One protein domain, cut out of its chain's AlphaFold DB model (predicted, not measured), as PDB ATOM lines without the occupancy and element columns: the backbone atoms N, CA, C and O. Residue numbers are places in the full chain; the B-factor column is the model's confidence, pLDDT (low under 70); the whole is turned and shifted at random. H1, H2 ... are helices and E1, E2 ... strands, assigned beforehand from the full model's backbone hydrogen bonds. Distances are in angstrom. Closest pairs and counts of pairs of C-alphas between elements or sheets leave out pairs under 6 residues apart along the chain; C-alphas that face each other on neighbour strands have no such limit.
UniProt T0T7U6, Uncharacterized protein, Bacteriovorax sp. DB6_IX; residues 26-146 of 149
ATOM      1  N   ASN A  26       8.984  23.574  22.660       95.94
ATOM      2  CA  ASN A  26       8.495  23.303  24.011       95.94
ATOM      3  C   ASN A  26       8.542  21.806  24.338       95.94
ATOM      4  O   ASN A  26       9.122  21.442  25.352       95.94
ATOM      5  N   GLU A  27       8.031  20.946  23.447       96.44
ATOM      6  CA  GLU A  27       8.121  19.484  23.597       96.44
ATOM      7  C   GLU A  27       9.561  19.040  23.866       96.44
ATOM      8  O   GLU A  27       9.835  18.298  24.805       96.44
ATOM      9  N   TYR A  28      10.501  19.519  23.049       96.50
ATOM     10  CA  TYR A  28      11.902  19.166  23.209       96.50
ATOM     11  C   TYR A  28      12.469  19.628  24.554       96.50
ATOM     12  O   TYR A  28      13.197  18.861  25.179       96.50
ATOM     13  N   GLN A  29      12.158  20.845  25.011       95.94
ATOM     14  CA  GLN A  29      12.642  21.334  26.305       95.94
ATOM     15  C   GLN A  29      12.054  20.528  27.466       95.94
ATOM     16  O   GLN A  29      12.815  20.102  28.333       95.94
ATOM     17  N   ASP A  30      10.754  20.229  27.428       96.75
ATOM     18  CA  ASP A  30      10.075  19.410  28.435       96.75
ATOM     19  C   ASP A  30      10.710  18.011  28.516       96.75
ATOM     20  O   ASP A  30      11.064  17.523  29.593       96.75
ATOM     21  N   PHE A  31      10.937  17.362  27.367       97.56
ATOM     22  CA  PHE A  31      11.579  16.048  27.340       97.56
ATOM     23  C   PHE A  31      13.049  16.099  27.733       97.56
ATOM     24  O   PHE A  31      13.530  15.185  28.401       97.56
ATOM     25  N   ARG A  32      13.770  17.152  27.349       96.12
ATOM     26  CA  ARG A  32      15.165  17.347  27.738       96.12
ATOM     27  C   ARG A  32      15.291  17.509  29.248       96.12
ATOM     28  O   ARG A  32      16.170  16.888  29.843       96.12
ATOM     29  N   GLU A  33      14.419  18.296  29.870       96.19
ATOM     30  CA  GLU A  33      14.349  18.435  31.325       96.19
ATOM     31  C   GLU A  33      14.018  17.092  31.988       96.19
ATOM     32  O   GLU A  33      14.721  16.668  32.909       96.19
ATOM     33  N   MET A  34      13.018  16.376  31.471       96.31
ATOM     34  CA  MET A  34      12.648  15.049  31.961       96.31
ATOM     35  C   MET A  34      13.844  14.088  31.949       96.31
ATOM     36  O   MET A  34      14.174  13.514  32.986       96.31
ATOM     37  N   VAL A  35      14.530  13.922  30.810       96.56
ATOM     38  CA  VAL A  35      15.641  12.957  30.691       96.56
ATOM     39  C   VAL A  35      16.925  13.413  31.388       96.56
ATOM     40  O   VAL A  35      17.760  12.576  31.723       96.56
ATOM     41  N   SER A  36      17.075  14.712  31.669       94.81
ATOM     42  CA  SER A  36      18.177  15.237  32.495       94.81
ATOM     43  C   SER A  36      18.076  14.787  33.955       94.81
ATOM     44  O   SER A  36      19.093  14.653  34.630       94.81
ATOM     45  N   ASN A  37      16.856  14.534  34.435       95.50
ATOM     46  CA  ASN A  37      16.573  14.107  35.807       95.50
ATOM     47  C   ASN A  37      16.286  12.601  35.920       95.50
ATOM     48  O   ASN A  37      16.009  12.085  37.005       95.50
ATOM     49  N   LEU A  38      16.325  11.886  34.797       95.50
ATOM     50  CA  LEU A  38      15.972  10.480  34.717       95.50
ATOM     51  C   LEU A  38      17.207   9.602  34.925       95.50
ATOM     52  O   LEU A  38      18.251   9.823  34.317       95.50
ATOM     53  N   LYS A  39      17.063   8.550  35.735       95.81
ATOM     54  CA  LYS A  39      18.049   7.468  35.801       95.81
ATOM     55  C   LYS A  39      17.755   6.433  34.718       95.81
ATOM     56  O   LYS A  39      16.631   5.915  34.643       95.81
ATOM     57  N   GLU A  40      18.763   6.136  33.907       96.25
ATOM     58  CA  GLU A  40      18.717   5.090  32.894       96.25
ATOM     59  C   GLU A  40      18.658   3.689  33.505       96.25
ATOM     60  O   GLU A  40      19.195   3.423  34.582       96.25
ATOM     61  N   ASP A  41      18.001   2.783  32.786       97.19
ATOM     62  CA  ASP A  41      17.972   1.361  33.113       97.19
ATOM     63  C   ASP A  41      19.192   0.647  32.510       97.19
ATOM     64  O   ASP A  41      19.702  -0.314  33.085       97.19
ATOM     65  N   ARG A  42      19.650   1.102  31.333       95.00
ATOM     66  CA  ARG A  42      20.811   0.563  30.607       95.00
ATOM     67  C   ARG A  42      21.392   1.575  29.617       95.00
ATOM     68  O   ARG A  42      20.745   2.569  29.288       95.00
ATOM     69  N   LEU A  43      22.574   1.257  29.093       94.00
ATOM     70  CA  LEU A  43      23.146   1.901  27.911       94.00
ATOM     71  C   LEU A  43      22.860   1.069  26.651       94.00
ATOM     72  O   LEU A  43      22.779  -0.159  26.708       94.00
ATOM     73  N   VAL A  44      22.706   1.739  25.512       90.69
ATOM     74  CA  VAL A  44      22.532   1.141  24.185       90.69
ATOM     75  C   VAL A  44      23.640   1.660  23.272       90.69
ATOM     76  O   VAL A  44      23.775   2.868  23.070       90.69
ATOM     77  N   GLY A  45      24.444   0.734  22.737       84.69
ATOM     78  CA  GLY A  45      25.612   1.056  21.907       84.69
ATOM     79  C   GLY A  45      26.671   1.886  22.639       84.69
ATOM     80  O   GLY A  45      27.320   2.705  22.002       84.69
ATOM     81  N   ASP A  46      26.761   1.737  23.968       81.38
ATOM     82  CA  ASP A  46      27.641   2.493  24.880       81.38
ATOM     83  C   ASP A  46      27.497   4.023  24.816       81.38
ATOM     84  O   ASP A  46      28.319   4.760  25.354       81.38
ATOM     85  N   TYR A  47      26.422   4.497  24.186       84.06
ATOM     86  CA  TYR A  47      26.221   5.900  23.851       84.06
ATOM     87  C   TYR A  47      24.869   6.422  24.330       84.06
ATOM     88  O   TYR A  47      24.783   7.449  24.997       84.06
ATOM     89  N   TYR A  48      23.793   5.698  24.020       91.44
ATOM     90  CA  TYR A  48      22.450   6.112  24.402       91.44
ATOM     91  C   TYR A  48      22.113   5.606  25.794       91.44
ATOM     92  O   TYR A  48      22.124   4.402  26.046       91.44
ATOM     93  N   LYS A  49      21.714   6.516  26.675       95.62
ATOM     94  CA  LYS A  49      20.975   6.159  27.883       95.62
ATOM     95  C   LYS A  49      19.591   5.669  27.486       95.62
ATOM     96  O   LYS A  49      18.988   6.196  26.551       95.62
ATOM     97  N   ALA A  50      19.100   4.644  28.168       97.31
ATOM     98  CA  ALA A  50      17.841   4.004  27.826       97.31
ATOM     99  C   ALA A  50      16.970   3.762  29.054       97.31
ATOM    100  O   ALA A  50      17.456   3.315  30.095       97.31
ATOM    101  N   LYS A  51      15.663   3.980  28.902       97.88
ATOM    102  CA  LYS A  51      14.641   3.620  29.881       97.88
ATOM    103  C   LYS A  51      13.507   2.853  29.217       97.88
ATOM    104  O   LYS A  51      12.974   3.285  28.195       97.88
ATOM    105  N   GLN A  52      13.158   1.710  29.794       96.88
ATOM    106  CA  GLN A  52      12.109   0.834  29.296       96.88
ATOM    107  C   GLN A  52      10.790   1.112  30.024       96.88
ATOM    108  O   GLN A  52      10.666   0.909  31.230       96.88
ATOM    109  N   TYR A  53       9.787   1.515  29.258       95.00
ATOM    110  CA  TYR A  53       8.374   1.507  29.633       95.00
ATOM    111  C   TYR A  53       7.699   0.281  28.992       95.00
ATOM    112  O   TYR A  53       8.306  -0.317  28.099       95.00
ATOM    113  N   PRO A  54       6.481  -0.123  29.406       92.12
ATOM    114  CA  PRO A  54       5.833  -1.335  28.892       92.12
ATOM    115  C   PRO A  54       5.846  -1.443  27.361       92.12
ATOM    116  O   PRO A  54       6.313  -2.449  26.837       92.12
ATOM    117  N   ASP A  55       5.479  -0.362  26.665       90.19
ATOM    118  CA  ASP A  55       5.360  -0.358  25.199       90.19
ATOM    119  C   ASP A  55       6.322   0.613  24.500       90.19
ATOM    120  O   ASP A  55       6.253   0.797  23.285       90.19
ATOM    121  N   VAL A  56       7.211   1.270  25.253       95.25
ATOM    122  CA  VAL A  56       8.092   2.326  24.733       95.25
ATOM    123  C   VAL A  56       9.497   2.174  25.292       95.25
ATOM    124  O   VAL A  56       9.707   2.089  26.500       95.25
ATOM    125  N   LEU A  57      10.477   2.204  24.402       96.06
ATOM    126  CA  LEU A  57      11.877   2.388  24.731       96.06
ATOM    127  C   LEU A  57      12.237   3.862  24.528       96.06
ATOM    128  O   LEU A  57      12.298   4.348  23.399       96.06
ATOM    129  N   LEU A  58      12.474   4.571  25.630       97.50
ATOM    130  CA  LEU A  58      12.991   5.933  25.609       97.50
ATOM    131  C   LEU A  58      14.519   5.880  25.568       97.50
ATOM    132  O   LEU A  58      15.144   5.302  26.454       97.50
ATOM    133  N   LEU A  59      15.109   6.485  24.546       96.56
ATOM    134  CA  LEU A  59      16.548   6.592  24.336       96.56
ATOM    135  C   LEU A  59      16.942   8.060  24.350       96.56
ATOM    136  O   LEU A  59      16.270   8.882  23.727       96.56
ATOM    137  N   TRP A  60      18.042   8.400  25.010       96.38
ATOM    138  CA  TRP A  60      18.572   9.751  24.941       96.38
ATOM    139  C   TRP A  60      20.091   9.790  24.990       96.38
ATOM    140  O   TRP A  60      20.738   8.988  25.662       96.38
ATOM    141  N   ASN A  61      20.644  10.767  24.286       93.38
ATOM    142  CA  ASN A  61      21.952  11.312  24.586       93.38
ATOM    143  C   ASN A  61      21.822  12.833  24.673       93.38
ATOM    144  O   ASN A  61      21.301  13.466  23.753       93.38
ATOM    145  N   LEU A  62      22.266  13.408  25.785       90.06
ATOM    146  CA  LEU A  62      22.344  14.856  25.934       90.06
ATOM    147  C   LEU A  62      23.789  15.277  25.709       90.06
ATOM    148  O   LEU A  62      24.705  14.541  26.059       90.06
ATOM    149  N   ARG A  63      23.966  16.471  25.145       72.50
ATOM    150  CA  ARG A  63      25.272  17.033  24.819       72.50
ATOM    151  C   ARG A  63      26.176  16.954  26.045       72.50
ATOM    152  O   ARG A  63      25.823  17.482  27.100       72.50
ATOM    153  N   ASP A  64      27.335  16.348  25.874       62.88
ATOM    154  CA  ASP A  64      28.442  16.397  26.819       62.88
ATOM    155  C   ASP A  64      29.648  17.061  26.138       62.88
ATOM    156  O   ASP A  64      29.550  17.590  25.025       62.88
ATOM    157  N   ASP A  65      30.790  17.077  26.815       49.56
ATOM    158  CA  ASP A  65      32.018  17.680  26.289       49.56
ATOM    159  C   ASP A  65      32.560  16.957  25.034       49.56
ATOM    160  O   ASP A  65      33.486  17.452  24.391       49.56
ATOM    161  N   ILE A  66      31.990  15.800  24.671       51.47
ATOM    162  CA  ILE A  66      32.448  14.906  23.599       51.47
ATOM    163  C   ILE A  66      31.477  14.924  22.407       51.47
ATOM    164  O   ILE A  66      31.909  14.865  21.256       51.47
ATOM    165  N   ASN A  67      30.175  15.044  22.665       56.88
ATOM    166  CA  ASN A  67      29.115  14.922  21.673       56.88
ATOM    167  C   ASN A  67      28.504  16.278  21.378       56.88
ATOM    168  O   ASN A  67      27.938  16.921  22.253       56.88
ATOM    169  N   ASP A  68      28.577  16.718  20.129       71.12
ATOM    170  CA  ASP A  68      28.039  18.010  19.699       71.12
ATOM    171  C   ASP A  68      26.528  17.976  19.382       71.12
ATOM    172  O   ASP A  68      25.927  19.017  19.095       71.12
ATOM    173  N   HIS A  69      25.918  16.790  19.435       82.88
ATOM    174  CA  HIS A  69      24.526  16.549  19.089       82.88
ATOM    175  C   HIS A  69      23.748  15.921  20.246       82.88
ATOM    176  O   HIS A  69      24.264  15.108  21.011       82.88
ATOM    177  N   GLU A  70      22.477  16.301  20.355       92.19
ATOM    178  CA  GLU A  70      21.536  15.725  21.311       92.19
ATOM    179  C   GLU A  70      20.467  14.933  20.579       92.19
ATOM    180  O   GLU A  70      19.962  15.352  19.533       92.19
ATOM    181  N   VAL A  71      20.082  13.813  21.175       94.19
ATOM    182  CA  VAL A  71      19.025  12.950  20.667       94.19
ATOM    183  C   VAL A  71      18.109  12.582  21.815       94.19
ATOM    184  O   VAL A  71      18.573  12.131  22.856       94.19
ATOM    185  N   ILE A  72      16.806  12.724  21.605       97.06
ATOM    186  CA  ILE A  72      15.774  12.142  22.464       97.06
ATOM    187  C   ILE A  72      14.829  11.375  21.554       97.06
ATOM    188  O   ILE A  72      14.269  11.941  20.617       97.06
ATOM    189  N   ARG A  73      14.672  10.079  21.795       95.69
ATOM    190  CA  ARG A  73      13.921   9.172  20.934       95.69
ATOM    191  C   ARG A  73      12.958   8.332  21.750       95.69
ATOM    192  O   ARG A  73      13.367   7.591  22.636       95.69
ATOM    193  N   PHE A  74      11.696   8.377  21.360       96.38
ATOM    194  CA  PHE A  74      10.659   7.467  21.812       96.38
ATOM    195  C   PHE A  74      10.480   6.410  20.736       96.38
ATOM    196  O   PHE A  74      10.072   6.734  19.621       96.38
ATOM    197  N   PHE A  75      10.825   5.168  21.046       93.81
ATOM    198  CA  PHE A  75      10.783   4.058  20.107       93.81
ATOM    199  C   PHE A  75       9.788   3.001  20.573       93.81
ATOM    200  O   PHE A  75       9.791   2.616  21.740       93.81
ATOM    201  N   ARG A  76       8.970   2.490  19.656       92.19
ATOM    202  CA  ARG A  76       8.087   1.352  19.910       92.19
ATOM    203  C   ARG A  76       7.974   0.458  18.685       92.19
ATOM    204  O   ARG A  76       8.205   0.895  17.560       92.19
ATOM    205  N   TYR A  77       7.551  -0.778  18.915       89.69
ATOM    206  CA  TYR A  77       7.090  -1.656  17.849       89.69
ATOM    207  C   TYR A  77       5.570  -1.558  17.711       89.69
ATOM    208  O   TYR A  77       4.842  -1.393  18.696       89.69
ATOM    209  N   ARG A  78       5.096  -1.631  16.470       86.75
ATOM    210  CA  ARG A  78       3.695  -1.894  16.148       86.75
ATOM    211  C   ARG A  78       3.387  -3.379  16.336       86.75
ATOM    212  O   ARG A  78       4.300  -4.200  16.419       86.75
ATOM    213  N   GLU A  79       2.102  -3.727  16.351       85.69
ATOM    214  CA  GLU A  79       1.653  -5.125  16.437       85.69
ATOM    215  C   GLU A  79       2.186  -5.992  15.285       85.69
ATOM    216  O   GLU A  79       2.493  -7.165  15.480       85.69
ATOM    217  N   ASP A  80       2.359  -5.403  14.099       86.75
ATOM    218  CA  ASP A  80       2.938  -6.062  12.922       86.75
ATOM    219  C   ASP A  80       4.476  -6.175  12.965       86.75
ATOM    220  O   ASP A  80       5.098  -6.645  12.011       86.75
ATOM    221  N   GLY A  81       5.103  -5.743  14.064       85.56
ATOM    222  CA  GLY A  81       6.549  -5.766  14.269       85.56
ATOM    223  C   GLY A  81       7.310  -4.630  13.583       85.56
ATOM    224  O   GLY A  81       8.534  -4.561  13.713       85.56
ATOM    225  N   THR A  82       6.638  -3.717  12.876       85.38
ATOM    226  CA  THR A  82       7.309  -2.559  12.272       85.38
ATOM    227  C   THR A  82       7.639  -1.495  13.327       85.38
ATOM    228  O   THR A  82       6.888  -1.318  14.292       85.38
ATOM    229  N   PRO A  83       8.773  -0.782  13.202       88.38
ATOM    230  CA  PRO A  83       9.142   0.254  14.160       88.38
ATOM    231  C   PRO A  83       8.308   1.522  13.954       88.38
ATOM    232  O   PRO A  83       8.012   1.906  12.823       88.38
ATOM    233  N   PHE A  84       8.014   2.217  15.049       90.94
ATOM    234  CA  PHE A  84       7.508   3.584  15.060       90.94
ATOM    235  C   PHE A  84       8.326   4.411  16.047       90.94
ATOM    236  O   PHE A  84       8.599   3.966  17.166       90.94
ATOM    237  N   ALA A  85       8.717   5.615  15.638       92.81
ATOM    238  CA  ALA A  85       9.516   6.485  16.478       92.81
ATOM    239  C   ALA A  85       9.095   7.950  16.391       92.81
ATOM    240  O   ALA A  85       8.710   8.458  15.334       92.81
ATOM    241  N   VAL A  86       9.278   8.641  17.512       94.56
ATOM    242  CA  VAL A  86       9.391  10.099  17.558       94.56
ATOM    243  C   VAL A  86      10.801  10.430  18.003       94.56
ATOM    244  O   VAL A  86      11.224  10.001  19.074       94.56
ATOM    245  N   THR A  87      11.552  11.153  17.173       94.62
ATOM    246  CA  THR A  87      12.940  11.520  17.481       94.62
ATOM    247  C   THR A  87      13.125  13.023  17.403       94.62
ATOM    248  O   THR A  87      12.849  13.633  16.375       94.62
ATOM    249  N   TYR A  88      13.665  13.598  18.469       95.06
ATOM    250  CA  TYR A  88      14.193  14.951  18.510       95.06
ATOM    251  C   TYR A  88      15.705  14.881  18.346       95.06
ATOM    252  O   TYR A  88      16.375  14.155  19.078       95.06
ATOM    253  N   HIS A  89      16.239  15.619  17.381       92.94
ATOM    254  CA  HIS A  89      17.658  15.637  17.056       92.94
ATOM    255  C   HIS A  89      18.152  17.079  16.980       92.94
ATOM    256  O   HIS A  89      17.837  17.800  16.030       92.94
ATOM    257  N   ARG A  90      18.926  17.507  17.977       93.00
ATOM    258  CA  ARG A  90      19.561  18.826  18.005       93.00
ATOM    259  C   ARG A  90      21.003  18.692  17.535       93.00
ATOM    260  O   ARG A  90      21.780  18.000  18.179       93.00
ATOM    261  N   SER A  91      21.384  19.346  16.443       89.56
ATOM    262  CA  SER A  91      22.750  19.243  15.906       89.56
ATOM    263  C   SER A  91      23.126  20.438  15.036       89.56
ATOM    264  O   SER A  91      22.258  21.125  14.498       89.56
ATOM    265  N   SER A  92      24.434  20.661  14.895       85.00
ATOM    266  CA  SER A  92      25.022  21.637  13.972       85.00
ATOM    267  C   SER A  92      25.330  21.068  12.575       85.00
ATOM    268  O   SER A  92      25.607  21.823  11.651       85.00
ATOM    269  N   TYR A  93      25.245  19.746  12.387       79.56
ATOM    270  CA  TYR A  93      25.674  19.070  11.152       79.56
ATOM    271  C   TYR A  93      24.633  19.039  10.032       79.56
ATOM    272  O   TYR A  93      24.939  18.653   8.908       79.56
ATOM    273  N   ILE A  94      23.384  19.382  10.333       76.81
ATOM    274  CA  ILE A  94      22.280  19.268   9.372       76.81
ATOM    275  C   ILE A  94      22.241  20.488   8.452       76.81
ATOM    276  O   ILE A  94      22.012  20.351   7.252       76.81
ATOM    277  N   VAL A  95      22.409  21.678   9.026       78.25
ATOM    278  CA  VAL A  95      22.376  22.949   8.303       78.25
ATOM    279  C   VAL A  95      23.659  23.684   8.637       78.25
ATOM    280  O   VAL A  95      23.875  24.051   9.789       78.25
ATOM    281  N   ASP A  96      24.501  23.882   7.626       79.94
ATOM    282  CA  ASP A  96      25.804  24.509   7.813       79.94
ATOM    283  C   ASP A  96      25.669  25.891   8.475       79.94
ATOM    284  O   ASP A  96      24.797  26.696   8.130       79.94
ATOM    285  N   GLY A  97      26.504  26.135   9.483       81.62
ATOM    286  CA  GLY A  97      26.487  27.356  10.287       81.62
ATOM    287  C   GLY A  97      25.292  27.534  11.237       81.62
ATOM    288  O   GLY A  97      25.200  28.593  11.860       81.62
ATOM    289  N   ARG A  98      24.384  26.554  11.390       86.94
ATOM    290  CA  ARG A  98      23.221  26.660  12.293       86.94
ATOM    291  C   ARG A  98      23.088  25.456  13.218       86.94
ATOM    292  O   ARG A  98      23.173  24.311  12.794       86.94
ATOM    293  N   ILE A  99      22.780  25.717  14.488       90.19
ATOM    294  CA  ILE A  99      22.304  24.670  15.396       90.19
ATOM    295  C   ILE A  99      20.810  24.515  15.144       90.19
ATOM    296  O   ILE A  99      20.052  25.455  15.376       90.19
ATOM    297  N   VAL A 100      20.385  23.339  14.696       92.50
ATOM    298  CA  VAL A 100      18.974  23.069  14.415       92.50
ATOM    299  C   VAL A 100      18.400  22.007  15.336       92.50
ATOM    300  O   VAL A 100      19.119  21.113  15.776       92.50
ATOM    301  N   LEU A 101      17.096  22.088  15.592       94.75
ATOM    302  CA  LEU A 101      16.299  21.028  16.204       94.75
ATOM    303  C   LEU A 101      15.444  20.366  15.127       94.75
ATOM    304  O   LEU A 101      14.618  21.024  14.502       94.75
ATOM    305  N   ARG A 102      15.593  19.060  14.923       93.06
ATOM    306  CA  ARG A 102      14.699  18.289  14.059       93.06
ATOM    307  C   ARG A 102      13.767  17.416  14.869       93.06
ATOM    308  O   ARG A 102      14.239  16.731  15.769       93.06
ATOM    309  N   ARG A 103      12.483  17.393  14.509       93.44
ATOM    310  CA  ARG A 103      11.516  16.416  15.026       93.44
ATOM    311  C   ARG A 103      11.074  15.492  13.904       93.44
ATOM    312  O   ARG A 103      10.456  15.954  12.948       93.44
ATOM    313  N   PHE A 104      11.379  14.214  14.067       90.62
ATOM    314  CA  PHE A 104      10.933  13.106  13.235       90.62
ATOM    315  C   PHE A 104       9.712  12.442  13.867       90.62
ATOM    316  O   PHE A 104       9.741  12.164  15.067       90.62
ATOM    317  N   VAL A 105       8.696  12.119  13.065       90.31
ATOM    318  CA  VAL A 105       7.566  11.264  13.456       90.31
ATOM    319  C   VAL A 105       7.305  10.238  12.352       90.31
ATOM    320  O   VAL A 105       7.118  10.598  11.185       90.31
ATOM    321  N   GLY A 106       7.264   8.952  12.709       87.25
ATOM    322  CA  GLY A 106       6.806   7.900  11.802       87.25
ATOM    323  C   GLY A 106       7.581   6.585  11.896       87.25
ATOM    324  O   GLY A 106       8.344   6.366  12.839       87.25
ATOM    325  N   PRO A 107       7.379   5.684  10.920       81.75
ATOM    326  CA  PRO A 107       8.123   4.441  10.843       81.75
ATOM    327  C   PRO A 107       9.565   4.663  10.387       81.75
ATOM    328  O   PRO A 107       9.832   5.446   9.474       81.75
ATOM    329  N   GLU A 108      10.503   3.939  10.991       66.94
ATOM    330  CA  GLU A 108      11.883   3.889  10.500       66.94
ATOM    331  C   GLU A 108      12.008   2.964   9.272       66.94
ATOM    332  O   GLU A 108      11.256   1.992   9.160       66.94
ATOM    333  N   PRO A 109      12.961   3.220   8.353       57.75
ATOM    334  CA  PRO A 109      13.981   4.280   8.384       57.75
ATOM    335  C   PRO A 109      13.588   5.580   7.657       57.75
ATOM    336  O   PRO A 109      14.296   6.575   7.765       57.75
ATOM    337  N   SER A 110      12.498   5.585   6.887       55.44
ATOM    338  CA  SER A 110      12.169   6.674   5.956       55.44
ATOM    339  C   SER A 110      11.318   7.795   6.557       55.44
ATOM    340  O   SER A 110      11.354   8.906   6.031       55.44
ATOM    341  N   GLY A 111      10.611   7.547   7.664       59.66
ATOM    342  CA  GLY A 111       9.742   8.530   8.310       59.66
ATOM    343  C   GLY A 111       8.569   8.981   7.462       59.66
ATOM    344  O   GLY A 111       8.530   8.804   6.247       59.66
ATOM    345  N   TRP A 112       7.598   9.600   8.119       68.44
ATOM    346  CA  TRP A 112       6.541  10.319   7.418       68.44
ATOM    347  C   TRP A 112       6.810  11.810   7.462       68.44
ATOM    348  O   TRP A 112       6.752  12.452   6.424       68.44
ATOM    349  N   GLU A 113       7.234  12.346   8.605       82.94
ATOM    350  CA  GLU A 113       7.383  13.785   8.774       82.94
ATOM    351  C   GLU A 113       8.647  14.172   9.538       82.94
ATOM    352  O   GLU A 113       8.998  13.567  10.550       82.94
ATOM    353  N   ASN A 114       9.315  15.216   9.046       87.12
ATOM    354  CA  ASN A 114      10.491  15.821   9.649       87.12
ATOM    355  C   ASN A 114      10.393  17.346   9.622       87.12
ATOM    356  O   ASN A 114      10.512  17.950   8.556       87.12
ATOM    357  N   HIS A 115      10.269  17.980  10.782       91.50
ATOM    358  CA  HIS A 115      10.341  19.439  10.911       91.50
ATOM    359  C   HIS A 115      11.748  19.886  11.276       91.50
ATOM    360  O   HIS A 115      12.422  19.191  12.032       91.50
ATOM    361  N   THR A 116      12.173  21.046  10.774       93.25
ATOM    362  CA  THR A 116      13.476  21.642  11.090       93.25
ATOM    363  C   THR A 116      13.307  23.029  11.707       93.25
ATOM    364  O   THR A 116      12.737  23.940  11.115       93.25
ATOM    365  N   ILE A 117      13.794  23.107  12.936       94.38
ATOM    366  CA  ILE A 117      13.941  24.192  13.901       94.38
ATOM    367  C   ILE A 117      15.239  24.990  13.826       94.38
ATOM    368  O   ILE A 117      16.259  24.341  14.036       94.38
ATOM    369  N   ASP A 118      15.315  26.301  13.612       92.94
ATOM    370  CA  ASP A 118      16.520  27.010  14.071       92.94
ATOM    371  C   ASP A 118      16.494  27.040  15.603       92.94
ATOM    372  O   ASP A 118      15.617  27.653  16.211       92.94
ATOM    373  N   TYR A 119      17.416  26.330  16.249       91.56
ATOM    374  CA  TYR A 119      17.348  26.128  17.694       91.56
ATOM    375  C   TYR A 119      17.578  27.423  18.480       91.56
ATOM    376  O   TYR A 119      17.088  27.558  19.599       91.56
ATOM    377  N   LEU A 120      18.347  28.361  17.920       89.62
ATOM    378  CA  LEU A 120      18.711  29.595  18.608       89.62
ATOM    379  C   LEU A 120      17.639  30.668  18.438       89.62
ATOM    380  O   LEU A 120      17.372  31.414  19.378       89.62
ATOM    381  N   THR A 121      17.032  30.753  17.254       91.06
ATOM    382  CA  THR A 121      16.043  31.798  16.948       91.06
ATOM    383  C   THR A 121      14.598  31.327  17.098       91.06
ATOM    384  O   THR A 121      13.698  32.158  17.211       91.06
ATOM    385  N   GLY A 122      14.353  30.014  17.097       90.56
ATOM    386  CA  GLY A 122      13.014  29.428  17.025       90.56
ATOM    387  C   GLY A 122      12.370  29.534  15.636       90.56
ATOM    388  O   GLY A 122      11.190  29.216  15.487       90.56
ATOM    389  N   GLU A 123      13.112  29.986  14.620       92.38
ATOM    390  CA  GLU A 123      12.620  30.124  13.249       92.38
ATOM    391  C   GLU A 123      12.325  28.754  12.627       92.38
ATOM    392  O   GLU A 123      13.177  27.866  12.596       92.38
ATOM    393  N   TYR A 124      11.124  28.584  12.075       93.25
ATOM    394  CA  TYR A 124      10.775  27.382  11.328       93.25
ATOM    395  C   TYR A 124      11.494  27.346   9.973       93.25
ATOM    396  O   TYR A 124      11.175  28.123   9.075       93.25
ATOM    397  N   LEU A 125      12.427  26.409   9.803       90.69
ATOM    398  CA  LEU A 125      13.241  26.272   8.588       90.69
ATOM    399  C   LEU A 125      12.597  25.373   7.529       90.69
ATOM    400  O   LEU A 125      13.029  25.362   6.378       90.69
ATOM    401  N   GLY A 126      11.558  24.626   7.901       89.19
ATOM    402  CA  GLY A 126      10.739  23.875   6.960       89.19
ATOM    403  C   GLY A 126      10.513  22.421   7.343       89.19
ATOM    404  O   GLY A 126      10.880  21.947   8.420       89.19
ATOM    405  N   ARG A 127       9.884  21.713   6.407       88.19
ATOM    406  CA  ARG A 127       9.446  20.327   6.536       88.19
ATOM    407  C   ARG A 127      10.022  19.463   5.425       88.19
ATOM    408  O   ARG A 127      10.125  19.906   4.284       88.19
ATOM    409  N   GLN A 128      10.303  18.208   5.745       86.06
ATOM    410  CA  GLN A 128      10.487  17.128   4.782       86.06
ATOM    411  C   GLN A 128       9.479  16.008   5.076       86.06
ATOM    412  O   GLN A 128       9.197  15.731   6.243       86.06
ATOM    413  N   GLY A 129       8.952  15.367   4.031       81.50
ATOM    414  CA  GLY A 129       7.965  14.286   4.149       81.50
ATOM    415  C   GLY A 129       6.503  14.736   3.990       81.50
ATOM    416  O   GLY A 129       6.238  15.808   3.450       81.50
ATOM    417  N   PHE A 130       5.566  13.893   4.417       73.62
ATOM    418  CA  PHE A 130       4.112  14.020   4.266       73.62
ATOM    419  C   PHE A 130       3.382  13.770   5.590       73.62
ATOM    420  O   PHE A 130       3.970  13.252   6.540       73.62
ATOM    421  N   ASP A 131       2.112  14.189   5.679       73.94
ATOM    422  CA  ASP A 131       1.365  14.096   6.939       73.94
ATOM    423  C   ASP A 131       1.190  12.618   7.293       73.94
ATOM    424  O   ASP A 131       0.717  11.842   6.454       73.94
ATOM    425  N   PRO A 132       1.600  12.195   8.500       72.88
ATOM    426  CA  PRO A 132       1.566  10.793   8.865       72.88
ATOM    427  C   PRO A 132       0.123  10.282   8.920       72.88
ATOM    428  O   PRO A 132      -0.733  10.863   9.593       72.88
ATOM    429  N   TYR A 133      -0.158   9.145   8.272       77.00
ATOM    430  CA  TYR A 133      -1.393   8.413   8.553       77.00
ATOM    431  C   TYR A 133      -1.208   7.620   9.843       77.00
ATOM    432  O   TYR A 133      -0.740   6.485   9.828       77.00
ATOM    433  N   LEU A 134      -1.557   8.244  10.966       85.19
ATOM    434  CA  LEU A 134      -1.395   7.625  12.274       85.19
ATOM    435  C   LEU A 134      -2.528   6.635  12.570       85.19
ATOM    436  O   LEU A 134      -3.716   6.982  12.482       85.19
ATOM    437  N   SER A 135      -2.160   5.426  12.989       88.19
ATOM    438  CA  SER A 135      -3.084   4.454  13.570       88.19
ATOM    439  C   SER A 135      -3.678   4.983  14.884       88.19
ATOM    440  O   SER A 135      -3.212   5.973  15.455       88.19
ATOM    441  N   LYS A 136      -4.730   4.331  15.398       90.69
ATOM    442  CA  LYS A 136      -5.314   4.711  16.697       90.69
ATOM    443  C   LYS A 136      -4.289   4.613  17.828       90.69
ATOM    444  O   LYS A 136      -4.210   5.527  18.642       90.69
ATOM    445  N   ASP A 137      -3.475   3.564  17.825       90.25
ATOM    446  CA  ASP A 137      -2.488   3.320  18.878       90.25
ATOM    447  C   ASP A 137      -1.317   4.299  18.807       90.25
ATOM    448  O   ASP A 137      -0.742   4.649  19.835       90.25
ATOM    449  N   GLU A 138      -0.964   4.765  17.608       90.75
ATOM    450  CA  GLU A 138       0.045   5.812  17.429       90.75
ATOM    451  C   GLU A 138      -0.473   7.154  17.934       90.75
ATOM    452  O   GLU A 138       0.230   7.840  18.669       90.75
ATOM    453  N   LYS A 139      -1.723   7.507  17.616       91.00
ATOM    454  CA  LYS A 139      -2.354   8.718  18.159       91.00
ATOM    455  C   LYS A 139      -2.424   8.675  19.679       91.00
ATOM    456  O   LYS A 139      -2.101   9.670  20.319       91.00
ATOM    457  N   GLN A 140      -2.813   7.531  20.244       92.38
ATOM    458  CA  GLN A 140      -2.861   7.353  21.692       92.38
ATOM    459  C   GLN A 140      -1.469   7.490  22.312       92.38
ATOM    460  O   GLN A 140      -1.304   8.249  23.256       92.38
ATOM    461  N   PHE A 141      -0.454   6.862  21.717       92.94
ATOM    462  CA  PHE A 141       0.934   7.017  22.148       92.94
ATOM    463  C   PHE A 141       1.384   8.487  22.157       92.94
ATOM    464  O   PHE A 141       1.980   8.936  23.132       92.94
ATOM    465  N   LEU A 142       1.077   9.254  21.108       92.44
ATOM    466  CA  LEU A 142       1.428  10.675  21.062       92.44
ATOM    467  C   LEU A 142       0.707  11.464  22.163       92.44
ATOM    468  O   LEU A 142       1.320  12.317  22.797       92.44
ATOM    469  N   ILE A 143      -0.559  11.148  22.448       92.69
ATOM    470  CA  ILE A 143      -1.325  11.765  23.543       92.69
ATOM    471  C   ILE A 143      -0.713  11.432  24.907       92.69
ATOM    472  O   ILE A 143      -0.486  12.347  25.698       92.69
ATOM    473  N   ASP A 144      -0.415  10.158  25.170       93.44
ATOM    474  CA  ASP A 144       0.112   9.679  26.455       93.44
ATOM    475  C   ASP A 144       1.464  10.320  26.792       93.44
ATOM    476  O   ASP A 144       1.752  10.618  27.950       93.44
ATOM    477  N   TRP A 145       2.270  10.585  25.763       94.06
ATOM    478  CA  TRP A 145       3.559  11.264  25.882       94.06
ATOM    479  C   TRP A 145       3.481  12.782  25.698       94.06
ATOM    480  O   TRP A 145       4.513  13.446  25.705       94.06
ATOM    481  N   ASN A 146       2.281  13.351  25.555       93.12
ATOM    482  CA  ASN A 146       2.050  14.779  25.322       93.12
ATOM    483  C   ASN A 146       2.770  15.348  24.074       93.12
ATOM    484  O   ASN A 146       3.090  16.534  24.015       93.12
TER     485      ASN A 146
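AT A GLANCE: This is residues 26 to 146 of the 149 residues of an uncharacterized protein of Bacteriovorax sp. DB6_IX (UniProt T0T7U6). The domain is one broad, twisted wall of eight antiparallel strands, with H1 packed across one face over E3, E4 and E5. The strands run back and forth in a meander, each the antiparallel neighbour of the one before, while H2, near the end of the printed part, only grazes the sheet beside E4, E5 and E6. The printed part has 121 residues with two named helices and eight named strands, in the order H1, E1 to E8, H2, and the sheet's order is the same, E1 to E8. The class is mixed, helices and strands. The whole is compact, with a radius of gyration of the C-alphas of 14.4 A, and spans 41 by 34 by 23 A.

IN THESE COORDINATES: The sheet holds E1 at residues 42 to 44, E2 at 48 to 52, E3 at 57 to 61, E4 at 70 to 77, E5 at 83 to 95, E6 at 98 to 106, E7 at 113 to 118 and E8 at 124 to 129. The longest strand, E5, measures 26.9 A from first to last C-alpha and bends by 104 degrees at residue 92; E6 measures 24.9 A and E4 22.9 A. H1, residues 26 to 36, is 15.2 A long and begins at C-alpha 26 (8.495, 23.303, 24.011). H2, residues 136 to 144, is 12.2 A long and ends at C-alpha 144 (0.112, 9.679, 26.455).

HOW THE PARTS SIT: E1 and E8 are the edge strands, and from one to the other the strands' lines turn by 106 degrees. E4 and E5 form a hairpin, with N 72 and O 88 at 2.9 A, within hydrogen-bond range. E3 and E4 are a hairpin too, with N 59 and O 73 at 2.8 A. Toward E8, N 102 of E6 and O 89 of E5 are within hydrogen-bond range at 2.8 A, and so are N 116 of E7 and O 126 of E8, at 2.8 A. Toward E1, N 44 and O 48 of E1 and E2 are at 2.8 A. H1 is on the sheet at a height of 9.7 A and runs across the strands, at 86 degrees to E3 on the local plane. Its closest C-alphas to E5 are those of Tyr 28 and Tyr 88, 6.7 A apart. H2 only grazes the sheet, with its residues 138 to 142; H1 and H2 are apart. In both helices every O i to N i+4 pair is within hydrogen-bond range.

THE WHOLE: The C-alphas of Glu 79 and Gly 97 are the two farthest apart, 41.3 A. The printed part, residues 26 to 146, has no cut and no long link. Its mean pLDDT is 88.0, with residues 64 to 67 and 108 to 112 under 70.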